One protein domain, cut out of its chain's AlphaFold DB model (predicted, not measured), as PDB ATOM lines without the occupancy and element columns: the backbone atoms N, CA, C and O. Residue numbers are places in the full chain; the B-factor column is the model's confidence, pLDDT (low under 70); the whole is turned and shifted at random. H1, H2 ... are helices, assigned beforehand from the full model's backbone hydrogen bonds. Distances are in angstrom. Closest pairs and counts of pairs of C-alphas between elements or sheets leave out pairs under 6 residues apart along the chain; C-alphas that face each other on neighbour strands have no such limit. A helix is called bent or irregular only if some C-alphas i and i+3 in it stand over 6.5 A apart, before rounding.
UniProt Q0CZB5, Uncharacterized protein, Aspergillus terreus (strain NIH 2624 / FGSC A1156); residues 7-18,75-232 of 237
ATOM      1  N   LYS A   7     265.066 205.765 151.433       90.56
ATOM      2  CA  LYS A   7     264.814 206.238 150.066       90.56
ATOM      3  C   LYS A   7     265.865 207.239 149.584       90.56
ATOM      4  O   LYS A   7     266.346 207.131 148.462       90.56
ATOM      5  N   GLU A   8     266.244 208.215 150.405       91.62
ATOM      6  CA  GLU A   8     267.303 209.166 150.038       91.62
ATOM      7  C   GLU A   8     268.667 208.483 149.912       91.62
ATOM      8  O   GLU A   8     269.463 208.853 149.047       91.62
ATOM      9  N   MET A   9     268.935 207.487 150.758       91.75
ATOM     10  CA  MET A   9     270.141 206.663 150.702       91.75
ATOM     11  C   MET A   9     270.194 205.863 149.396       91.75
ATOM     12  O   MET A   9     271.205 205.915 148.697       91.75
ATOM     13  N   TRP A  10     269.079 205.229 149.018       90.19
ATOM     14  CA  TRP A  10     268.899 204.569 147.725       90.19
ATOM     15  C   TRP A  10     269.197 205.523 146.566       90.19
ATOM     16  O   TRP A  10     270.128 205.284 145.803       90.19
ATOM     17  N   GLU A  11     268.518 206.669 146.488       89.44
ATOM     18  CA  GLU A  11     268.724 207.650 145.411       89.44
ATOM     19  C   GLU A  11     270.163 208.185 145.329       89.44
ATOM     20  O   GLU A  11     270.662 208.476 144.237       89.44
ATOM     21  N   LYS A  12     270.862 208.317 146.464       90.25
ATOM     22  CA  LYS A  12     272.283 208.694 146.478       90.25
ATOM     23  C   LYS A  12     273.169 207.606 145.885       90.25
ATOM     24  O   LYS A  12     273.982 207.930 145.022       90.25
ATOM     25  N   VAL A  13     272.992 206.353 146.302       86.00
ATOM     26  CA  VAL A  13     273.727 205.198 145.755       86.00
ATOM     27  C   VAL A  13     273.497 205.104 144.246       86.00
ATOM     28  O   VAL A  13     274.458 205.070 143.476       86.00
ATOM     29  N   LYS A  14     272.234 205.180 143.815       82.62
ATOM     30  CA  LYS A  14     271.848 205.180 142.400       82.62
ATOM     31  C   LYS A  14     272.556 206.266 141.592       82.62
ATOM     32  O   LYS A  14     273.094 206.016 140.514       82.62
ATOM     33  N   ARG A  15     272.568 207.497 142.113       83.56
ATOM     34  CA  ARG A  15     273.219 208.639 141.459       83.56
ATOM     35  C   ARG A  15     274.732 208.476 141.399       83.56
ATOM     36  O   ARG A  15     275.312 208.772 140.359       83.56
ATOM     37  N   TYR A  16     275.353 208.032 142.490       78.94
ATOM     38  CA  TYR A  16     276.803 207.877 142.583       78.94
ATOM     39  C   TYR A  16     277.322 206.877 141.550       78.94
ATOM     40  O   TYR A  16     278.252 207.173 140.805       78.94
ATOM     41  N   PHE A  17     276.668 205.721 141.448       72.75
ATOM     42  CA  PHE A  17     277.060 204.688 140.498       72.75
ATOM     43  C   PHE A  17     276.347 204.790 139.135       72.75
ATOM     44  O   PHE A  17     276.473 203.882 138.321       72.75
ATOM     45  N   GLY A  18     275.625 205.880 138.854       61.03
ATOM     46  CA  GLY A  18     275.168 206.226 137.506       61.03
ATOM     47  C   GLY A  18     274.026 205.382 136.930       61.03
ATOM     48  O   GLY A  18     274.106 204.974 135.773       61.03
ATOM     49  N   CYS A  75     274.974 185.899 131.642       45.56
ATOM     50  CA  CYS A  75     274.654 187.241 131.129       45.56
ATOM     51  C   CYS A  75     273.637 187.960 132.033       45.56
ATOM     52  O   CYS A  75     272.576 187.391 132.297       45.56
ATOM     53  N   SER A  76     273.902 189.222 132.405       46.16
ATOM     54  CA  SER A  76     272.991 190.125 133.141       46.16
ATOM     55  C   SER A  76     271.702 190.494 132.381       46.16
ATOM     56  O   SER A  76     270.986 191.410 132.759       46.16
ATOM     57  N   CYS A  77     271.391 189.790 131.295       48.94
ATOM     58  CA  CYS A  77     270.299 190.054 130.365       48.94
ATOM     59  C   CYS A  77     268.874 189.920 130.974       48.94
ATOM     60  O   CYS A  77     267.906 189.976 130.218       48.94
ATOM     61  N   PHE A  78     268.712 189.672 132.279       52.56
ATOM     62  CA  PHE A  78     267.433 189.313 132.910       52.56
ATOM     63  C   PHE A  78     267.016 190.313 133.986       52.56
ATOM     64  O   PHE A  78     267.868 190.712 134.762       52.56
ATOM     65  N   ASP A  79     265.711 190.632 134.027       62.69
ATOM     66  CA  ASP A  79     264.794 191.125 135.086       62.69
ATOM     67  C   ASP A  79     265.300 191.862 136.349       62.69
ATOM     68  O   ASP A  79     264.490 192.155 137.229       62.69
ATOM     69  N   VAL A  80     266.568 192.249 136.478       68.12
ATOM     70  CA  VAL A  80     267.053 193.062 137.601       68.12
ATOM     71  C   VAL A  80     266.354 194.419 137.605       68.12
ATOM     72  O   VAL A  80     266.010 194.920 138.668       68.12
ATOM     73  N   ALA A  81     266.011 194.957 136.430       71.12
ATOM     74  CA  ALA A  81     265.146 196.129 136.310       71.12
ATOM     75  C   ALA A  81     263.779 195.931 136.995       71.12
ATOM     76  O   ALA A  81     263.247 196.866 137.586       71.12
ATOM     77  N   THR A  82     263.223 194.716 136.967       75.50
ATOM     78  CA  THR A  82     261.980 194.376 137.677       75.50
ATOM     79  C   THR A  82     262.199 194.354 139.188       75.50
ATOM     80  O   THR A  82     261.343 194.840 139.921       75.50
ATOM     81  N   VAL A  83     263.345 193.851 139.659       78.44
ATOM     82  CA  VAL A  83     263.716 193.880 141.087       78.44
ATOM     83  C   VAL A  83     263.919 195.317 141.571       78.44
ATOM     84  O   VAL A  83     263.360 195.699 142.591       78.44
ATOM     85  N   ILE A  84     264.653 196.138 140.816       79.44
ATOM     86  CA  ILE A  84     264.856 197.567 141.102       79.44
ATOM     87  C   ILE A  84     263.513 198.288 141.164       79.44
ATOM     88  O   ILE A  84     263.231 198.972 142.140       79.44
ATOM     89  N   LYS A  85     262.658 198.091 140.155       82.25
ATOM     90  CA  LYS A  85     261.324 198.690 140.125       82.25
ATOM     91  C   LYS A  85     260.488 198.265 141.337       82.25
ATOM     92  O   LYS A  85     259.804 199.099 141.915       82.25
ATOM     93  N   HIS A  86     260.564 196.996 141.738       86.00
ATOM     94  CA  HIS A  86     259.878 196.500 142.930       86.00
ATOM     95  C   HIS A  86     260.368 197.199 144.204       86.00
ATOM     96  O   HIS A  86     259.551 197.669 144.991       86.00
ATOM     97  N   ILE A  87     261.687 197.347 144.363       87.31
ATOM     98  CA  ILE A  87     262.296 198.085 145.480       87.31
ATOM     99  C   ILE A  87     261.841 199.551 145.474       87.31
ATOM    100  O   ILE A  87     261.489 200.094 146.517       87.31
ATOM    101  N   GLU A  88     261.813 200.204 144.312       87.12
ATOM    102  CA  GLU A  88     261.358 201.593 144.185       87.12
ATOM    103  C   GLU A  88     259.885 201.761 144.559       87.12
ATOM    104  O   GLU A  88     259.536 202.710 145.263       87.12
ATOM    105  N   GLU A  89     259.026 200.841 144.117       88.62
ATOM    106  CA  GLU A  89     257.611 200.805 144.490       88.62
ATOM    107  C   GLU A  89     257.455 200.590 146.001       88.62
ATOM    108  O   GLU A  89     256.734 201.355 146.648       88.62
ATOM    109  N   TYR A  90     258.190 199.636 146.581       88.38
ATOM    110  CA  TYR A  90     258.224 199.392 148.024       88.38
ATOM    111  C   TYR A  90     258.645 200.646 148.801       88.38
ATOM    112  O   TYR A  90     257.959 201.061 149.731       88.38
ATOM    113  N   LEU A  91     259.703 201.339 148.371       88.06
ATOM    114  CA  LEU A  91     260.208 202.561 149.010       88.06
ATOM    115  C   LEU A  91     259.209 203.730 149.032       88.06
ATOM    116  O   LEU A  91     259.436 204.708 149.746       88.06
ATOM    117  N   THR A  92     258.118 203.684 148.260       87.06
ATOM    118  CA  THR A  92     257.056 204.704 148.341       87.06
ATOM    119  C   THR A  92     256.127 204.526 149.538       87.06
ATOM    120  O   THR A  92     255.504 205.499 149.964       87.06
ATOM    121  N   THR A  93     256.037 203.311 150.076       85.56
ATOM    122  CA  THR A  93     255.122 202.933 151.164       85.56
ATOM    123  C   THR A  93     255.831 202.251 152.334       85.56
ATOM    124  O   THR A  93     255.175 201.935 153.328       85.56
ATOM    125  N   ALA A  94     257.144 202.032 152.226       81.81
ATOM    126  CA  ALA A  94     257.951 201.349 153.222       81.81
ATOM    127  C   ALA A  94     257.847 202.038 154.593       81.81
ATOM    128  O   ALA A  94     257.937 203.268 154.671       81.81
ATOM    129  N   PRO A  95     257.672 201.266 155.678       79.94
ATOM    130  CA  PRO A  95     257.742 201.813 157.021       79.94
ATOM    131  C   PRO A  95     259.178 202.247 157.347       79.94
ATOM    132  O   PRO A  95     260.139 201.663 156.850       79.94
ATOM    133  N   ASP A  96     259.320 203.233 158.235       73.56
ATOM    134  CA  ASP A  96     260.639 203.717 158.672       73.56
ATOM    135  C   ASP A  96     261.429 202.665 159.470       73.56
ATOM    136  O   ASP A  96     262.654 202.705 159.487       73.56
ATOM    137  N   ASN A  97     260.729 201.730 160.123       81.75
ATOM    138  CA  ASN A  97     261.311 200.610 160.861       81.75
ATOM    139  C   ASN A  97     260.522 199.329 160.570       81.75
ATOM    140  O   ASN A  97     259.292 199.364 160.445       81.75
ATOM    141  N   HIS A  98     261.208 198.193 160.531       88.62
ATOM    142  CA  HIS A  98     260.607 196.872 160.401       88.62
ATOM    143  C   HIS A  98     260.613 196.154 161.767       88.62
ATOM    144  O   HIS A  98     261.586 196.245 162.513       88.62
ATOM    145  N   PRO A  99     259.567 195.385 162.131       88.12
ATOM    146  CA  PRO A  99     259.512 194.686 163.426       88.12
ATOM    147  C   PRO A  99     260.648 193.675 163.658       88.12
ATOM    148  O   PRO A  99     260.894 193.295 164.797       88.12
ATOM    149  N   ASN A 100     261.322 193.252 162.586       89.19
ATOM    150  CA  ASN A 100     262.448 192.313 162.622       89.19
ATOM    151  C   ASN A 100     263.815 193.010 162.501       89.19
ATOM    152  O   ASN A 100     264.819 192.351 162.229       89.19
ATOM    153  N   ASP A 101     263.879 194.330 162.653       91.94
ATOM    154  CA  ASP A 101     265.164 195.024 162.660       91.94
ATOM    155  C   ASP A 101     266.066 194.493 163.780       91.94
ATOM    156  O   ASP A 101     265.607 194.170 164.876       91.94
ATOM    157  N   PHE A 102     267.355 194.369 163.468       91.81
ATOM    158  CA  PHE A 102     268.394 193.761 164.307       91.81
ATOM    159  C   PHE A 102     268.170 192.281 164.643       91.81
ATOM    160  O   PHE A 102     268.835 191.741 165.526       91.81
ATOM    161  N   THR A 103     267.273 191.591 163.935       91.25
ATOM    162  CA  THR A 103     267.181 190.134 164.054       91.25
ATOM    163  C   THR A 103     268.344 189.463 163.335       91.25
ATOM    164  O   THR A 103     268.779 189.887 162.259       91.25
ATOM    165  N   ILE A 104     268.853 188.394 163.942       88.75
ATOM    166  CA  ILE A 104     269.829 187.514 163.311       88.75
ATOM    167  C   ILE A 104     269.096 186.710 162.243       88.75
ATOM    168  O   ILE A 104     268.135 185.994 162.526       88.75
ATOM    169  N   THR A 105     269.555 186.844 161.009       85.31
ATOM    170  CA  THR A 105     269.043 186.120 159.842       85.31
ATOM    171  C   THR A 105     269.975 184.993 159.411       85.31
ATOM    172  O   THR A 105     269.630 184.204 158.530       85.31
ATOM    173  N   SER A 106     271.156 184.916 160.024       77.12
ATOM    174  CA  SER A 106     272.099 183.825 159.838       77.12
ATOM    175  C   SER A 106     271.508 182.517 160.393       77.12
ATOM    176  O   SER A 106     270.876 182.472 161.448       77.12
ATOM    177  N   TRP A 107     271.753 181.406 159.698       73.25
ATOM    178  CA  TRP A 107     271.470 180.060 160.217       73.25
ATOM    179  C   TRP A 107     272.660 179.506 161.019       73.25
ATOM    180  O   TRP A 107     272.813 178.291 161.150       73.25
ATOM    181  N   LYS A 108     273.543 180.388 161.511       76.38
ATOM    182  CA  LYS A 108     274.821 180.027 162.142       76.38
ATOM    183  C   LYS A 108     274.693 179.733 163.648       76.38
ATOM    184  O   LYS A 108     275.688 179.393 164.276       76.38
ATOM    185  N   ASN A 109     273.469 179.738 164.191       79.25
ATOM    186  CA  ASN A 109     273.154 179.562 165.618       79.25
ATOM    187  C   ASN A 109     273.785 180.633 166.526       79.25
ATOM    188  O   ASN A 109     274.150 180.334 167.665       79.25
ATOM    189  N   ASP A 110     273.912 181.862 166.026       82.88
ATOM    190  CA  ASP A 110     274.368 183.000 166.827       82.88
ATOM    191  C   ASP A 110     273.333 183.316 167.923       82.88
ATOM    192  O   ASP A 110     272.123 183.205 167.699       82.88
ATOM    193  N   ILE A 111     273.802 183.662 169.126       85.31
ATOM    194  CA  ILE A 111     272.937 183.837 170.305       85.31
ATOM    195  C   ILE A 111     272.346 185.252 170.339       85.31
ATOM    196  O   ILE A 111     271.172 185.425 170.677       85.31
ATOM    197  N   ASP A 112     273.146 186.252 169.974       87.62
ATOM    198  CA  ASP A 112     272.753 187.655 169.865       87.62
ATOM    199  C   ASP A 112     273.552 188.391 168.763       87.62
ATOM    200  O   ASP A 112     274.387 187.812 168.062       87.62
ATOM    201  N   VAL A 113     273.247 189.677 168.563       86.19
ATOM    202  CA  VAL A 113     273.886 190.521 167.537       86.19
ATOM    203  C   VAL A 113     275.368 190.768 167.833       86.19
ATOM    204  O   VAL A 113     276.147 190.959 166.900       86.19
ATOM    205  N   GLU A 114     275.781 190.757 169.100       86.75
ATOM    206  CA  GLU A 114     277.188 190.945 169.465       86.75
ATOM    207  C   GLU A 114     278.010 189.704 169.105       86.75
ATOM    208  O   GLU A 114     279.083 189.828 168.513       86.75
ATOM    209  N   ASP A 115     277.468 188.508 169.346       87.38
ATOM    210  CA  ASP A 115     278.042 187.251 168.858       87.38
ATOM    211  C   ASP A 115     278.146 187.245 167.324       87.38
ATOM    212  O   ASP A 115     279.204 186.926 166.773       87.38
ATOM    213  N   ALA A 116     277.089 187.670 166.621       86.56
ATOM    214  CA  ALA A 116     277.115 187.792 165.164       86.56
ATOM    215  C   ALA A 116     278.192 188.789 164.689       86.56
ATOM    216  O   ALA A 116     278.936 188.491 163.754       86.56
ATOM    217  N   ASN A 117     278.349 189.936 165.361       84.69
ATOM    218  CA  ASN A 117     279.413 190.912 165.087       84.69
ATOM    219  C   ASN A 117     280.816 190.311 165.255       84.69
ATOM    220  O   ASN A 117     281.696 190.533 164.418       84.69
ATOM    221  N   LEU A 118     281.039 189.540 166.323       85.94
ATOM    222  CA  LEU A 118     282.315 188.865 166.565       85.94
ATOM    223  C   LEU A 118     282.638 187.863 165.453       85.94
ATOM    224  O   LEU A 118     283.777 187.811 164.976       85.94
ATOM    225  N   TYR A 119     281.650 187.090 165.002       84.69
ATOM    226  CA  TYR A 119     281.844 186.140 163.908       84.69
ATOM    227  C   TYR A 119     281.973 186.807 162.543       84.69
ATOM    228  O   TYR A 119     282.788 186.347 161.747       84.69
ATOM    229  N   ALA A 120     281.283 187.918 162.292       81.44
ATOM    230  CA  ALA A 120     281.496 188.717 161.091       81.44
ATOM    231  C   ALA A 120     282.935 189.247 161.027       81.44
ATOM    232  O   ALA A 120     283.571 189.163 159.981       81.44
ATOM    233  N   MET A 121     283.504 189.702 162.149       82.12
ATOM    234  CA  MET A 121     284.913 190.106 162.199       82.12
ATOM    235  C   MET A 121     285.869 188.926 162.014       82.12
ATOM    236  O   MET A 121     286.865 189.049 161.302       82.12
ATOM    237  N   ARG A 122     285.574 187.760 162.606       84.31
ATOM    238  CA  ARG A 122     286.332 186.526 162.334       84.31
ATOM    239  C   ARG A 122     286.334 186.219 160.835       84.31
ATOM    240  O   ARG A 122     287.399 185.972 160.273       84.31
ATOM    241  N   ASP A 123     285.166 186.244 160.203       79.81
ATOM    242  CA  ASP A 123     284.996 185.926 158.786       79.81
ATOM    243  C   ASP A 123     285.703 186.971 157.906       79.81
ATOM    244  O   ASP A 123     286.435 186.594 156.992       79.81
ATOM    245  N   ALA A 124     285.603 188.259 158.247       74.25
ATOM    246  CA  ALA A 124     286.320 189.353 157.591       74.25
ATOM    247  C   ALA A 124     287.845 189.182 157.675       74.25
ATOM    248  O   ALA A 124     288.536 189.322 156.669       74.25
ATOM    249  N   VAL A 125     288.382 188.818 158.844       77.00
ATOM    250  CA  VAL A 125     289.812 188.533 159.036       77.00
ATOM    251  C   VAL A 125     290.243 187.304 158.234       77.00
ATOM    252  O   VAL A 125     291.272 187.344 157.560       77.00
ATOM    253  N   CYS A 126     289.462 186.221 158.257       75.94
ATOM    254  CA  CYS A 126     289.740 185.029 157.456       75.94
ATOM    255  C   CYS A 126     289.760 185.359 155.957       75.94
ATOM    256  O   CYS A 126     290.710 185.000 155.260       75.94
ATOM    257  N   TRP A 127     288.761 186.097 155.474       74.06
ATOM    258  CA  TRP A 127     288.663 186.538 154.086       74.06
ATOM    259  C   TRP A 127     289.835 187.446 153.701       74.06
ATOM    260  O   TRP A 127     290.500 187.201 152.694       74.06
ATOM    261  N   TRP A 128     290.167 188.416 154.556       72.38
ATOM    262  CA  TRP A 128     291.321 189.296 154.394       72.38
ATOM    263  C   TRP A 128     292.609 188.493 154.234       72.38
ATOM    264  O   TRP A 128     293.337 188.683 153.259       72.38
ATOM    265  N   THR A 129     292.868 187.546 155.144       71.44
ATOM    266  CA  THR A 129     294.075 186.709 155.075       71.44
ATOM    267  C   THR A 129     294.156 185.861 153.821       71.44
ATOM    268  O   THR A 129     295.253 185.606 153.324       71.44
ATOM    269  N   HIS A 130     293.006 185.439 153.303       73.31
ATOM    270  CA  HIS A 130     292.935 184.605 152.117       73.31
ATOM    271  C   HIS A 130     293.233 185.391 150.835       73.31
ATOM    272  O   HIS A 130     294.006 184.917 150.008       73.31
ATOM    273  N   TRP A 131     292.656 186.587 150.675       62.06
ATOM    274  CA  TRP A 131     292.742 187.342 149.416       62.06
ATOM    275  C   TRP A 131     293.834 188.407 149.386       62.06
ATOM    276  O   TRP A 131     294.398 188.668 148.330       62.06
ATOM    277  N   THR A 132     294.138 189.021 150.527       63.94
ATOM    278  CA  THR A 132     295.058 190.174 150.609       63.94
ATOM    279  C   THR A 132     296.376 189.837 151.315       63.94
ATOM    280  O   THR A 132     297.329 190.617 151.288       63.94
ATOM    281  N   GLY A 133     296.462 188.653 151.930       70.06
ATOM    282  CA  GLY A 133     297.651 188.171 152.625       70.06
ATOM    283  C   GLY A 133     297.718 188.594 154.095       70.06
ATOM    284  O   GLY A 133     296.718 188.661 154.799       70.06
ATOM    285  N   THR A 134     298.926 188.804 154.616       77.50
ATOM    286  CA  THR A 134     299.166 188.909 156.065       77.50
ATOM    287  C   THR A 134     298.406 190.060 156.734       77.50
ATOM    288  O   THR A 134     298.415 191.192 156.249       77.50
ATOM    289  N   LEU A 135     297.837 189.788 157.916       77.31
ATOM    290  CA  LEU A 135     297.275 190.817 158.792       77.31
ATOM    291  C   LEU A 135     298.367 191.784 159.223       77.31
ATOM    292  O   LEU A 135     299.378 191.380 159.802       77.31
ATOM    293  N   ARG A 136     298.143 193.069 158.962       80.75
ATOM    294  CA  ARG A 136     299.050 194.122 159.395       80.75
ATOM    295  C   ARG A 136     298.344 195.057 160.372       80.75
ATOM    296  O   ARG A 136     297.190 195.402 160.107       80.75
ATOM    297  N   PRO A 137     298.996 195.463 161.478       82.88
ATOM    298  CA  PRO A 137     298.395 196.378 162.446       82.88
ATOM    299  C   PRO A 137     297.923 197.700 161.826       82.88
ATOM    300  O   PRO A 137     296.937 198.261 162.285       82.88
ATOM    301  N   GLU A 138     298.585 198.169 160.765       84.44
ATOM    302  CA  GLU A 138     298.235 199.392 160.029       84.44
ATOM    303  C   GLU A 138     296.993 199.285 159.121       84.44
ATOM    304  O   GLU A 138     296.682 200.234 158.408       84.44
ATOM    305  N   ASN A 139     296.318 198.132 159.097       85.19
ATOM    306  CA  ASN A 139     295.117 197.879 158.290       85.19
ATOM    307  C   ASN A 139     293.891 197.562 159.163       85.19
ATOM    308  O   ASN A 139     292.981 196.858 158.719       85.19
ATOM    309  N   TYR A 140     293.891 197.992 160.423       89.19
ATOM    310  CA  TYR A 140     292.806 197.741 161.366       89.19
ATOM    311  C   TYR A 140     291.461 198.274 160.853       89.19
ATOM    312  O   TYR A 140     290.472 197.546 160.837       89.19
ATOM    313  N   TRP A 141     291.410 199.511 160.369       90.88
ATOM    314  CA  TRP A 141     290.193 200.142 159.871       90.88
ATOM    315  C   TRP A 141     289.736 199.578 158.532       90.88
ATOM    316  O   TRP A 141     288.532 199.462 158.310       90.88
ATOM    317  N   LYS A 142     290.662 199.128 157.679       87.06
ATOM    318  CA  LYS A 142     290.314 198.330 156.488       87.06
ATOM    319  C   LYS A 142     289.672 196.988 156.862       87.06
ATOM    320  O   LYS A 142     288.717 196.573 156.210       87.06
ATOM    321  N   GLN A 143     290.137 196.335 157.930       85.19
ATOM    322  CA  GLN A 143     289.500 195.119 158.458       85.19
ATOM    323  C   GLN A 143     288.136 195.426 159.094       85.19
ATOM    324  O   GLN A 143     287.182 194.688 158.870       85.19
ATOM    325  N   MET A 144     288.011 196.542 159.821       88.69
ATOM    326  CA  MET A 144     286.724 196.993 160.363       88.69
ATOM    327  C   MET A 144     285.707 197.292 159.263       88.69
ATOM    328  O   MET A 144     284.544 196.933 159.405       88.69
ATOM    329  N   TYR A 145     286.129 197.899 158.152       88.50
ATOM    330  CA  TYR A 145     285.273 198.081 156.980       88.50
ATOM    331  C   TYR A 145     284.748 196.741 156.448       88.50
ATOM    332  O   TYR A 145     283.546 196.600 156.224       88.50
ATOM    333  N   ALA A 146     285.623 195.738 156.321       84.19
ATOM    334  CA  ALA A 146     285.202 194.397 155.932       84.19
ATOM    335  C   ALA A 146     284.195 193.803 156.939       84.19
ATOM    336  O   ALA A 146     283.178 193.253 156.530       84.19
ATOM    337  N   ALA A 147     284.380 193.993 158.248       86.56
ATOM    338  CA  ALA A 147     283.399 193.548 159.242       86.56
ATOM    339  C   ALA A 147     282.037 194.254 159.105       86.56
ATOM    340  O   ALA A 147     281.001 193.588 159.127       86.56
ATOM    341  N   PHE A 148     282.033 195.578 158.898       88.94
ATOM    342  CA  PHE A 148     280.819 196.359 158.620       88.94
ATOM    343  C   PHE A 148     280.059 195.846 157.404       88.94
ATOM    344  O   PHE A 148     278.834 195.876 157.398       88.94
ATOM    345  N   SER A 149     280.785 195.394 156.390       84.94
ATOM    346  CA  SER A 149     280.184 194.828 155.197       84.94
ATOM    347  C   SER A 149     279.587 193.441 155.425       84.94
ATOM    348  O   SER A 149     278.415 193.203 155.156       84.94
ATOM    349  N   THR A 150     280.354 192.539 156.040       83.81
ATOM    350  CA  THR A 150     279.965 191.138 156.212       83.81
ATOM    351  C   THR A 150     278.807 190.961 157.189       83.81
ATOM    352  O   THR A 150     277.962 190.092 156.984       83.81
ATOM    353  N   ILE A 151     278.704 191.789 158.233       88.19
ATOM    354  CA  ILE A 151     277.615 191.654 159.215       88.19
ATOM    355  C   ILE A 151     276.224 191.863 158.598       88.19
ATOM    356  O   ILE A 151     275.226 191.361 159.119       88.19
ATOM    357  N   LEU A 152     276.149 192.555 157.458       89.69
ATOM    358  CA  LEU A 152     274.907 192.800 156.731       89.69
ATOM    359  C   LEU A 152     274.312 191.525 156.141       89.69
ATOM    360  O   LEU A 152     273.101 191.489 155.942       89.69
ATOM    361  N   ASP A 153     275.104 190.475 155.907       84.19
ATOM    362  CA  ASP A 153     274.593 189.150 155.531       84.19
ATOM    363  C   ASP A 153     273.910 188.463 156.720       84.19
ATOM    364  O   ASP A 153     272.831 187.879 156.580       84.19
ATOM    365  N   ASP A 154     274.474 188.597 157.917       87.56
ATOM    366  CA  ASP A 154     274.071 187.814 159.085       87.56
ATOM    367  C   ASP A 154     272.963 188.477 159.915       87.56
ATOM    368  O   ASP A 154     272.141 187.773 160.504       87.56
ATOM    369  N   VAL A 155     272.880 189.811 159.923       90.62
ATOM    370  CA  VAL A 155     271.915 190.577 160.729       90.62
ATOM    371  C   VAL A 155     271.078 191.495 159.840       90.62
ATOM    372  O   VAL A 155     271.576 192.104 158.893       90.62
ATOM    373  N   GLN A 156     269.779 191.598 160.118       92.81
ATOM    374  CA  GLN A 156     268.892 192.556 159.457       92.81
ATOM    375  C   GLN A 156     269.117 193.969 160.020       92.81
ATOM    376  O   GLN A 156     268.372 194.438 160.877       92.81
ATOM    377  N   ILE A 157     270.165 194.652 159.563       93.12
ATOM    378  CA  ILE A 157     270.501 196.005 160.025       93.12
ATOM    379  C   ILE A 157     269.791 197.037 159.137       93.12
ATOM    380  O   ILE A 157     270.004 197.020 157.923       93.12
ATOM    381  N   PRO A 158     268.990 197.962 159.701       93.69
ATOM    382  CA  PRO A 158     268.425 199.059 158.925       93.69
ATOM    383  C   PRO A 158     269.544 199.929 158.334       93.69
ATOM    384  O   PRO A 158     270.427 200.366 159.080       93.69
ATOM    385  N   PRO A 159     269.523 200.243 157.026       92.75
ATOM    386  CA  PRO A 159     270.572 201.040 156.387       92.75
ATOM    387  C   PRO A 159     270.747 202.423 157.030       92.75
ATOM    388  O   PRO A 159     271.862 202.928 157.166       92.75
ATOM    389  N   THR A 160     269.645 203.017 157.490       93.06
ATOM    390  CA  THR A 160     269.625 204.300 158.204       93.06
ATOM    391  C   THR A 160     270.384 204.244 159.526       93.06
ATOM    392  O   THR A 160     271.084 205.204 159.842       93.06
ATOM    393  N   SER A 161     270.346 203.113 160.236       94.38
ATOM    394  CA  SER A 161     271.066 202.919 161.499       94.38
ATOM    395  C   SER A 161     272.589 202.932 161.327       94.38
ATOM    396  O   SER A 161     273.329 203.310 162.236       94.38
ATOM    397  N   ILE A 162     273.086 202.540 160.149       93.94
ATOM    398  CA  ILE A 162     274.509 202.666 159.792       93.94
ATOM    399  C   ILE A 162     274.848 204.136 159.534       93.94
ATOM    400  O   ILE A 162     275.874 204.634 159.996       93.94
ATOM    401  N   ALA A 163     273.981 204.835 158.797       92.31
ATOM    402  CA  ALA A 163     274.204 206.217 158.390       92.31
ATOM    403  C   ALA A 163     274.114 207.219 159.556       92.31
ATOM    404  O   ALA A 163     274.870 208.192 159.582       92.31
ATOM    405  N   ASP A 164     273.209 207.000 160.513       92.62
ATOM    406  CA  ASP A 164     273.032 207.868 161.683       92.62
ATOM    407  C   ASP A 164     273.952 207.510 162.866       92.62
ATOM    408  O   ASP A 164     274.126 208.321 163.781       92.62
ATOM    409  N   GLY A 165     274.600 206.341 162.812       93.69
ATOM    410  CA  GLY A 165     275.536 205.851 163.823       93.69
ATOM    411  C   GLY A 165     274.878 205.219 165.051       93.69
ATOM    412  O   GLY A 165     275.556 205.025 166.064       93.69
ATOM    413  N   SER A 166     273.580 204.914 164.998       94.25
ATOM    414  CA  SER A 166     272.888 204.139 166.034       94.25
ATOM    415  C   SER A 166     273.315 202.671 166.036       94.25
ATOM    416  O   SER A 166     273.403 202.067 167.105       94.25
ATOM    417  N   TYR A 167     273.664 202.115 164.871       94.44
ATOM    418  CA  TYR A 167     274.316 200.815 164.774       94.44
ATOM    419  C   TYR A 167     275.816 200.923 165.072       94.44
ATOM    420  O   TYR A 167     276.512 201.804 164.555       94.44
ATOM    421  N   ARG A 168     276.325 199.988 165.882       94.94
ATOM    422  CA  ARG A 168     277.746 199.875 166.219       94.94
ATOM    423  C   ARG A 168     278.245 198.468 165.924       94.94
ATOM    424  O   ARG A 168     277.775 197.515 166.531       94.94
ATOM    425  N   CYS A 169     279.225 198.349 165.036       92.19
ATOM    426  CA  CYS A 169     279.935 197.095 164.807       92.19
ATOM    427  C   CYS A 169     281.139 197.055 165.750       92.19
ATOM    428  O   CYS A 169     282.022 197.911 165.659       92.19
ATOM    429  N   LEU A 170     281.146 196.110 166.695       91.56
ATOM    430  CA  LEU A 170     282.201 195.977 167.709       91.56
ATOM    431  C   LEU A 170     282.487 197.292 168.464       91.56
ATOM    432  O   LEU A 170     283.632 197.654 168.721       91.56
ATOM    433  N   GLY A 171     281.431 198.045 168.785       93.75
ATOM    434  CA  GLY A 171     281.517 199.332 169.488       93.75
ATOM    435  C   GLY A 171     281.802 200.556 168.605       93.75
ATOM    436  O   GLY A 171     281.590 201.686 169.062       93.75
ATOM    437  N   HIS A 172     282.189 200.365 167.343       96.06
ATOM    438  CA  HIS A 172     282.503 201.441 166.400       96.06
ATOM    439  C   HIS A 172     281.305 201.811 165.529       96.06
ATOM    440  O   HIS A 172     280.537 200.949 165.113       96.06
ATOM    441  N   THR A 173     281.153 203.098 165.230       97.12
ATOM    442  CA  THR A 173     280.205 203.596 164.223       97.12
ATOM    443  C   THR A 173     280.848 203.619 162.837       97.12
ATOM    444  O   THR A 173     282.074 203.586 162.700       97.12
ATOM    445  N   TRP A 174     280.033 203.754 161.788       95.88
ATOM    446  CA  TRP A 174     280.565 203.971 160.440       95.88
ATOM    447  C   TRP A 174     281.396 205.263 160.338       95.88
ATOM    448  O   TRP A 174     282.395 205.312 159.622       95.88
ATOM    449  N   ALA A 175     281.037 206.306 161.092       96.94
ATOM    450  CA  ALA A 175     281.808 207.546 161.138       96.94
ATOM    451  C   ALA A 175     283.221 207.337 161.712       96.94
ATOM    452  O   ALA A 175     284.176 207.884 161.160       96.94
ATOM    453  N   ASP A 176     283.352 206.508 162.755       98.00
ATOM    454  CA  ASP A 176     284.655 206.125 163.315       98.00
ATOM    455  C   ASP A 176     285.490 205.377 162.266       98.00
ATOM    456  O   ASP A 176     286.658 205.700 162.062       98.00
ATOM    457  N   CYS A 177     284.871 204.441 161.535       95.75
ATOM    458  CA  CYS A 177     285.542 203.686 160.478       95.75
ATOM    459  C   CYS A 177     286.027 204.583 159.334       95.75
ATOM    460  O   CYS A 177     287.180 204.473 158.925       95.75
ATOM    461  N   LYS A 178     285.205 205.531 158.863       96.00
ATOM    462  CA  LYS A 178     285.624 206.500 157.835       96.00
ATOM    463  C   LYS A 178     286.831 207.317 158.266       96.00
ATOM    464  O   LYS A 178     287.767 207.466 157.484       96.00
ATOM    465  N   GLN A 179     286.807 207.852 159.486       97.75
ATOM    466  CA  GLN A 179     287.938 208.619 160.001       97.75
ATOM    467  C   GLN A 179     289.182 207.735 160.110       97.75
ATOM    468  O   GLN A 179     290.251 208.118 159.648       97.75
ATOM    469  N   GLY A 180     289.021 206.521 160.626       94.62
ATOM    470  CA  GLY A 180     290.099 205.558 160.741       94.62
ATOM    471  C   GLY A 180     290.728 205.141 159.408       94.62
ATOM    472  O   GLY A 180     291.946 205.034 159.314       94.62
ATOM    473  N   LEU A 181     289.929 204.970 158.350       90.69
ATOM    474  CA  LEU A 181     290.437 204.707 156.998       90.69
ATOM    475  C   LEU A 181     291.297 205.871 156.483       90.69
ATOM    476  O   LEU A 181     292.350 205.643 155.889       90.69
ATOM    477  N   ILE A 182     290.877 207.116 156.733       94.94
ATOM    478  CA  ILE A 182     291.665 208.311 156.389       94.94
ATOM    479  C   ILE A 182     292.983 208.318 157.173       94.94
ATOM    480  O   ILE A 182     294.038 208.579 156.591       94.94
ATOM    481  N   ASP A 183     292.940 207.987 158.464       94.75
ATOM    482  CA  ASP A 183     294.123 207.915 159.328       94.75
ATOM    483  C   ASP A 183     295.098 206.801 158.880       94.75
ATOM    484  O   ASP A 183     296.312 206.943 159.022       94.75
ATOM    485  N   GLU A 184     294.592 205.729 158.255       90.81
ATOM    486  CA  GLU A 184     295.380 204.670 157.592       90.81
ATOM    487  C   GLU A 184     295.894 205.046 156.191       90.81
ATOM    488  O   GLU A 184     296.460 204.210 155.478       90.81
ATOM    489  N   GLY A 185     295.706 206.299 155.776       86.44
ATOM    490  CA  GLY A 185     296.184 206.821 154.501       86.44
ATOM    491  C   GLY A 185     295.326 206.433 153.297       86.44
ATOM    492  O   GLY A 185     295.781 206.590 152.163       86.44
ATOM    493  N   VAL A 186     294.098 205.941 153.503       82.69
ATOM    494  CA  VAL A 186     293.159 205.700 152.400       82.69
ATOM    495  C   VAL A 186     292.722 207.051 151.819       82.69
ATOM    496  O   VAL A 186     292.268 207.923 152.567       82.69
ATOM    497  N   PRO A 187     292.832 207.266 150.494       84.31
ATOM    498  CA  PRO A 187     292.412 208.518 149.878       84.31
ATOM    499  C   PRO A 187     290.934 208.832 150.169       84.31
ATOM    500  O   PRO A 187     290.101 207.930 150.075       84.31
ATOM    501  N   PRO A 188     290.550 210.098 150.428       88.31
ATOM    502  CA  PRO A 188     289.155 210.451 150.709       88.31
ATOM    503  C   PRO A 188     288.161 210.007 149.627       88.31
ATOM    504  O   PRO A 188     287.046 209.606 149.944       88.31
ATOM    505  N   THR A 189     288.573 210.011 148.356       78.44
ATOM    506  CA  THR A 189     287.759 209.518 147.232       78.44
ATOM    507  C   THR A 189     287.489 208.014 147.312       78.44
ATOM    508  O   THR A 189     286.438 207.550 146.885       78.44
ATOM    509  N   TRP A 190     288.420 207.244 147.875       79.69
ATOM    510  CA  TRP A 190     288.260 205.806 148.094       79.69
ATOM    511  C   TRP A 190     287.403 205.528 149.328       79.69
ATOM    512  O   TRP A 190     286.631 204.577 149.322       79.69
ATOM    513  N   VAL A 191     287.479 206.379 150.356       82.12
ATOM    514  CA  VAL A 191     286.572 206.314 151.515       82.12
ATOM    515  C   VAL A 191     285.131 206.626 151.102       82.12
ATOM    516  O   VAL A 191     284.207 205.953 151.551       82.12
ATOM    517  N   GLU A 192     284.927 207.594 150.205       84.62
ATOM    518  CA  GLU A 192     283.615 207.871 149.608       84.62
ATOM    519  C   GLU A 192     283.099 206.672 148.798       84.62
ATOM    520  O   GLU A 192     281.954 206.259 148.975       84.62
ATOM    521  N   LEU A 193     283.948 206.058 147.966       79.25
ATOM    522  CA  LEU A 193     283.591 204.836 147.240       79.25
ATOM    523  C   LEU A 193     283.203 203.699 148.197       79.25
ATOM    524  O   LEU A 193     282.185 203.043 147.986       79.25
ATOM    525  N   ALA A 194     283.988 203.483 149.254       78.81
ATOM    526  CA  ALA A 194     283.723 202.480 150.280       78.81
ATOM    527  C   ALA A 194     282.378 202.723 150.986       78.81
ATOM    528  O   ALA A 194     281.604 201.788 151.174       78.81
ATOM    529  N   GLU A 195     282.052 203.979 151.305       87.69
ATOM    530  CA  GLU A 195     280.742 204.350 151.854       87.69
ATOM    531  C   GLU A 195     279.603 203.998 150.897       87.69
ATOM    532  O   GLU A 195     278.620 203.386 151.310       87.69
ATOM    533  N   MET A 196     279.737 204.336 149.615       84.69
ATOM    534  CA  MET A 196     278.704 204.040 148.621       84.69
ATOM    535  C   MET A 196     278.538 202.533 148.395       84.69
ATOM    536  O   MET A 196     277.410 202.066 148.230       84.69
ATOM    537  N   CYS A 197     279.626 201.761 148.439       79.50
ATOM    538  CA  CYS A 197     279.581 200.298 148.389       79.50
ATOM    539  C   CYS A 197     278.884 199.705 149.620       79.50
ATOM    540  O   CYS A 197     277.959 198.911 149.454       79.50
ATOM    541  N   LEU A 198     279.256 200.138 150.828       85.88
ATOM    542  CA  LEU A 198     278.626 199.683 152.069       85.88
ATOM    543  C   LEU A 198     277.131 200.013 152.087       85.88
ATOM    544  O   LEU A 198     276.308 199.188 152.465       85.88
ATOM    545  N   TRP A 199     276.758 201.218 151.653       90.62
ATOM    546  CA  TRP A 199     275.360 201.629 151.581       90.62
ATOM    547  C   TRP A 199     274.568 200.781 150.594       90.62
ATOM    548  O   TRP A 199     273.446 200.379 150.899       90.62
ATOM    549  N   ARG A 200     275.150 200.489 149.425       85.75
ATOM    550  CA  ARG A 200     274.547 199.599 148.429       85.75
ATOM    551  C   ARG A 200     274.304 198.214 149.012       85.75
ATOM    552  O   ARG A 200     273.197 197.698 148.887       85.75
ATOM    553  N   GLU A 201     275.311 197.632 149.651       83.81
ATOM    554  CA  GLU A 201     275.191 196.323 150.286       83.81
ATOM    555  C   GLU A 201     274.140 196.335 151.397       83.81
ATOM    556  O   GLU A 201     273.255 195.486 151.391       83.81
ATOM    557  N   ALA A 202     274.158 197.338 152.277       90.25
ATOM    558  CA  ALA A 202     273.189 197.465 153.360       90.25
ATOM    559  C   ALA A 202     271.758 197.536 152.828       90.25
ATOM    560  O   ALA A 202     270.892 196.814 153.307       90.25
ATOM    561  N   LEU A 203     271.512 198.362 151.809       90.19
ATOM    562  CA  LEU A 203     270.198 198.488 151.180       90.19
ATOM    563  C   LEU A 203     269.734 197.161 150.578       90.19
ATOM    564  O   LEU A 203     268.632 196.709 150.874       90.19
ATOM    565  N   LEU A 204     270.566 196.525 149.753       86.25
ATOM    566  CA  LEU A 204     270.197 195.288 149.066       86.25
ATOM    567  C   LEU A 204     270.000 194.127 150.055       86.25
ATOM    568  O   LEU A 204     268.958 193.479 150.036       86.25
ATOM    569  N   GLN A 205     270.923 193.916 150.992       87.12
ATOM    570  CA  GLN A 205     270.774 192.880 152.020       87.12
ATOM    571  C   GLN A 205     269.540 193.119 152.896       87.12
ATOM    572  O   GLN A 205     268.834 192.178 153.256       87.12
ATOM    573  N   TYR A 206     269.239 194.379 153.216       91.06
ATOM    574  CA  TYR A 206     268.047 194.730 153.976       91.06
ATOM    575  C   TYR A 206     266.763 194.431 153.190       91.06
ATOM    576  O   TYR A 206     265.870 193.774 153.723       91.06
ATOM    577  N   PHE A 207     266.678 194.818 151.911       88.62
ATOM    578  CA  PHE A 207     265.512 194.514 151.070       88.62
ATOM    579  C   PHE A 207     265.327 193.019 150.823       88.62
ATOM    580  O   PHE A 207     264.192 192.548 150.805       88.62
ATOM    581  N   GLU A 208     266.411 192.254 150.685       85.56
ATOM    582  CA  GLU A 208     266.324 190.797 150.598       85.56
ATOM    583  C   GLU A 208     265.636 190.193 151.836       85.56
ATOM    584  O   GLU A 208     264.903 189.215 151.715       85.56
ATOM    585  N   LYS A 209     265.830 190.781 153.019       87.38
ATOM    586  CA  LYS A 209     265.329 190.239 154.293       87.38
ATOM    587  C   LYS A 209     263.914 190.692 154.641       87.38
ATOM    588  O   LYS A 209     263.138 189.896 155.168       87.38
ATOM    589  N   ILE A 210     263.584 191.955 154.381       85.00
ATOM    590  CA  ILE A 210     262.305 192.546 154.818       85.00
ATOM    591  C   ILE A 210     261.199 192.459 153.775       85.00
ATOM    592  O   ILE A 210     260.026 192.552 154.128       85.00
ATOM    593  N   ASP A 211     261.563 192.334 152.502       77.69
ATOM    594  CA  ASP A 211     260.626 192.420 151.393       77.69
ATOM    595  C   ASP A 211     260.567 191.107 150.599       77.69
ATOM    596  O   ASP A 211     261.387 190.195 150.741       77.69
ATOM    597  N   GLN A 212     259.575 190.996 149.721       73.19
ATOM    598  CA  GLN A 212     259.409 189.860 148.819       73.19
ATOM    599  C   GLN A 212     260.455 189.820 147.695       73.19
ATOM    600  O   GLN A 212     260.391 188.917 146.854       73.19
ATOM    601  N   VAL A 213     261.457 190.712 147.698       78.81
ATOM    602  CA  VAL A 213     262.637 190.619 146.824       78.81
ATOM    603  C   VAL A 213     263.211 189.207 146.863       78.81
ATOM    604  O   VAL A 213     263.367 188.597 145.808       78.81
ATOM    605  N   TYR A 214     263.420 188.614 148.042       75.19
ATOM    606  CA  TYR A 214     263.939 187.245 148.125       75.19
ATOM    607  C   TYR A 214     263.058 186.216 147.403       75.19
ATOM    608  O   TYR A 214     263.570 185.288 146.774       75.19
ATOM    609  N   CYS A 215     261.733 186.380 147.423       75.62
ATOM    610  CA  CYS A 215     260.820 185.515 146.676       75.62
ATOM    611  C   CYS A 215     261.003 185.665 145.159       75.62
ATOM    612  O   CYS A 215     261.016 184.655 144.448       75.62
ATOM    613  N   LEU A 216     261.196 186.894 144.668       74.00
ATOM    614  CA  LEU A 216     261.504 187.170 143.259       74.00
ATOM    615  C   LEU A 216     262.851 186.556 142.850       74.00
ATOM    616  O   LEU A 216     262.954 185.947 141.784       74.00
ATOM    617  N   LEU A 217     263.861 186.661 143.716       72.06
ATOM    618  CA  LEU A 217     265.201 186.118 143.483       72.06
ATOM    619  C   LEU A 217     265.211 184.585 143.494       72.06
ATOM    620  O   LEU A 217     265.754 183.957 142.586       72.06
ATOM    621  N   LYS A 218     264.572 183.953 144.486       71.88
ATOM    622  CA  LYS A 218     264.536 182.487 144.643       71.88
ATOM    623  C   LYS A 218     263.850 181.783 143.472       71.88
ATOM    624  O   LYS A 218     264.180 180.639 143.169       71.88
ATOM    625  N   ALA A 219     262.922 182.458 142.795       68.69
ATOM    626  CA  ALA A 219     262.255 181.922 141.614       68.69
ATOM    627  C   ALA A 219     263.206 181.729 140.415       68.69
ATOM    628  O   ALA A 219     262.875 180.977 139.495       68.69
ATOM    629  N   LYS A 220     264.376 182.389 140.402       67.88
ATOM    630  CA  LYS A 220     265.346 182.343 139.300       67.88
ATOM    631  C   LYS A 220     266.782 182.345 139.835       67.88
ATOM    632  O   LYS A 220     267.334 183.398 140.130       67.88
ATOM    633  N   THR A 221     267.433 181.180 139.871       63.00
ATOM    634  CA  THR A 221     268.821 181.031 140.363       63.00
ATOM    635  C   THR A 221     269.806 182.010 139.716       63.00
ATOM    636  O   THR A 221     270.651 182.566 140.404       63.00
ATOM    637  N   THR A 222     269.670 182.284 138.416       61.16
ATOM    638  CA  THR A 222     270.514 183.260 137.707       61.16
ATOM    639  C   THR A 222     270.320 184.691 138.209       61.16
ATOM    640  O   THR A 222     271.299 185.419 138.348       61.16
ATOM    641  N   LEU A 223     269.082 185.078 138.523       62.91
ATOM    642  CA  LEU A 223     268.748 186.384 139.090       62.91
ATOM    643  C   LEU A 223     269.259 186.506 140.529       62.91
ATOM    644  O   LEU A 223     269.799 187.544 140.894       62.91
ATOM    645  N   MET A 224     269.156 185.435 141.322       66.19
ATOM    646  CA  MET A 224     269.761 185.365 142.656       66.19
ATOM    647  C   MET A 224     271.280 185.565 142.588       66.19
ATOM    648  O   MET A 224     271.820 186.392 143.312       66.19
ATOM    649  N   THR A 225     271.980 184.864 141.693       61.62
ATOM    650  CA  THR A 225     273.428 185.046 141.515       61.62
ATOM    651  C   THR A 225     273.771 186.479 141.106       61.62
ATOM    652  O   THR A 225     274.700 187.051 141.658       61.62
ATOM    653  N   GLN A 226     273.000 187.086 140.200       62.72
ATOM    654  CA  GLN A 226     273.196 188.482 139.792       62.72
ATOM    655  C   GLN A 226     272.989 189.454 140.952       62.72
ATOM    656  O   GLN A 226     273.813 190.336 141.165       62.72
ATOM    657  N   TYR A 227     271.928 189.260 141.734       65.00
ATOM    658  CA  TYR A 227     271.668 190.037 142.940       65.00
ATOM    659  C   TYR A 227     272.810 189.927 143.950       65.00
ATOM    660  O   TYR A 227     273.266 190.934 144.481       65.00
ATOM    661  N   ARG A 228     273.357 188.723 144.136       65.25
ATOM    662  CA  ARG A 228     274.515 188.497 145.010       65.25
ATOM    663  C   ARG A 228     275.813 189.105 144.473       65.25
ATOM    664  O   ARG A 228     276.645 189.559 145.251       65.25
ATOM    665  N   THR A 229     275.986 189.197 143.156       59.62
ATOM    666  CA  THR A 229     277.088 189.977 142.569       59.62
ATOM    667  C   THR A 229     276.930 191.477 142.844       59.62
ATOM    668  O   THR A 229     277.930 192.164 143.014       59.62
ATOM    669  N   LEU A 230     275.698 191.991 142.924       57.94
ATOM    670  CA  LEU A 230     275.421 193.404 143.228       57.94
ATOM    671  C   LEU A 230     275.672 193.754 144.701       57.94
ATOM    672  O   LEU A 230     276.067 194.884 145.009       57.94
ATOM    673  N   THR A 231     275.470 192.789 145.603       54.66
ATOM    674  CA  THR A 231     275.842 192.906 147.020       54.66
ATOM    675  C   THR A 231     277.345 192.713 147.242       54.66
ATOM    676  O   THR A 231     277.878 193.251 148.200       54.66
ATOM    677  N   GLY A 232     278.039 191.978 146.364       46.34
ATOM    678  CA  GLY A 232     279.464 191.657 146.498       46.34
ATOM    679  C   GLY A 232     280.431 192.796 146.140       46.34
ATOM    680  O   GLY A 232     280.184 193.610 145.246       46.34
TER     681      GLY A 232
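Overview. This is residues 7 to 18 and 75 to 232 of the 237 residues of an uncharacterized protein of Aspergillus terreus (strain NIH 2624 / FGSC A1156) (UniProt Q0CZB5). What is the overall picture? A long helix, H7, runs through the middle of an all-helix body. H4 and H6 run beside parts of it as a three-helix bundle with H3 crossing H4, H2, H8 and H9 cluster by its second half, and H1 and H5 also pack on it, H1 with residues 196 to 203 of H7 and H5 with residues 199 to 206. How large is it, and in what order do the parts come? The printed part has 170 residues with nine named helices, H1 to H9 in order, and no named strand. It is compact and rounded, with a radius of gyration of the C-alphas of 16.2 A and spans of 44 by 38 by 32 A.

Along the chain. Where is the longest helix? H7 is residues 188 to 210, 32.5 A from C-alpha 188 at (289.155, 210.451, 150.709) to C-alpha 210 at (262.305, 192.546, 154.818). Where are the other long ones? H3 is residues 113 to 131, 26.3 A long, and H4 is residues 137 to 154, 26.0 A long. H4 is irregular, with C-alphas 138 and 141 8.1 A apart, and has a kink of 32 degrees near residue 144. And the shorter ones? H1 is residues 7 to 16, beginning at C-alpha 7 at (264.814, 206.238, 150.066), H2 80 to 90, H5 159 to 164, H6 174 to 183, H8 213 to 218 and H9 221 to 231.

Arrangement. What touches the hub, H7? H4, H6 and H7 form an up and down bundle, each running against the one before it; H6 and H7 are a hairpin, closest at the C-alphas of Lys 178 and Val 191, 6.4 A. H1 touches residues 196 to 203 of H7 at a steep tilt of 46 degrees, closest at the C-alphas of Val 13 and Met 196, 5.9 A. What lies farther out? H3 touches H4 at a steep tilt of 59 degrees, closest at the C-alphas of Met 121 and Ala 147, 4.8 A, and is apart from H7. H2 touches H8, closest at the C-alphas of Val 83 and Val 213, 6.7 A. H9 touches H7 with the C-alphas of Thr 231 and Glu 201 closest, 4.8 A, and H5 touches H7 with those of Pro 159 and Ala 202 closest, 5.4 A. How do the backbones run? Each O i to N i+4 pair is within hydrogen-bond range in H1, H2, H3, H5, H6, H7, H8 and H9, and 9 of 14 are in H4.

Size, cuts and confidence. Where is the chain cut? Residues 19 to 74 are not printed, and C-alphas 18 and 75 are 20.0 A apart. Which link is long? H2 to H3, residues 91 to 112. Where is confidence low? Residues 18, 75 to 80, 131 to 132 and 219 to 232 have pLDDT under 70.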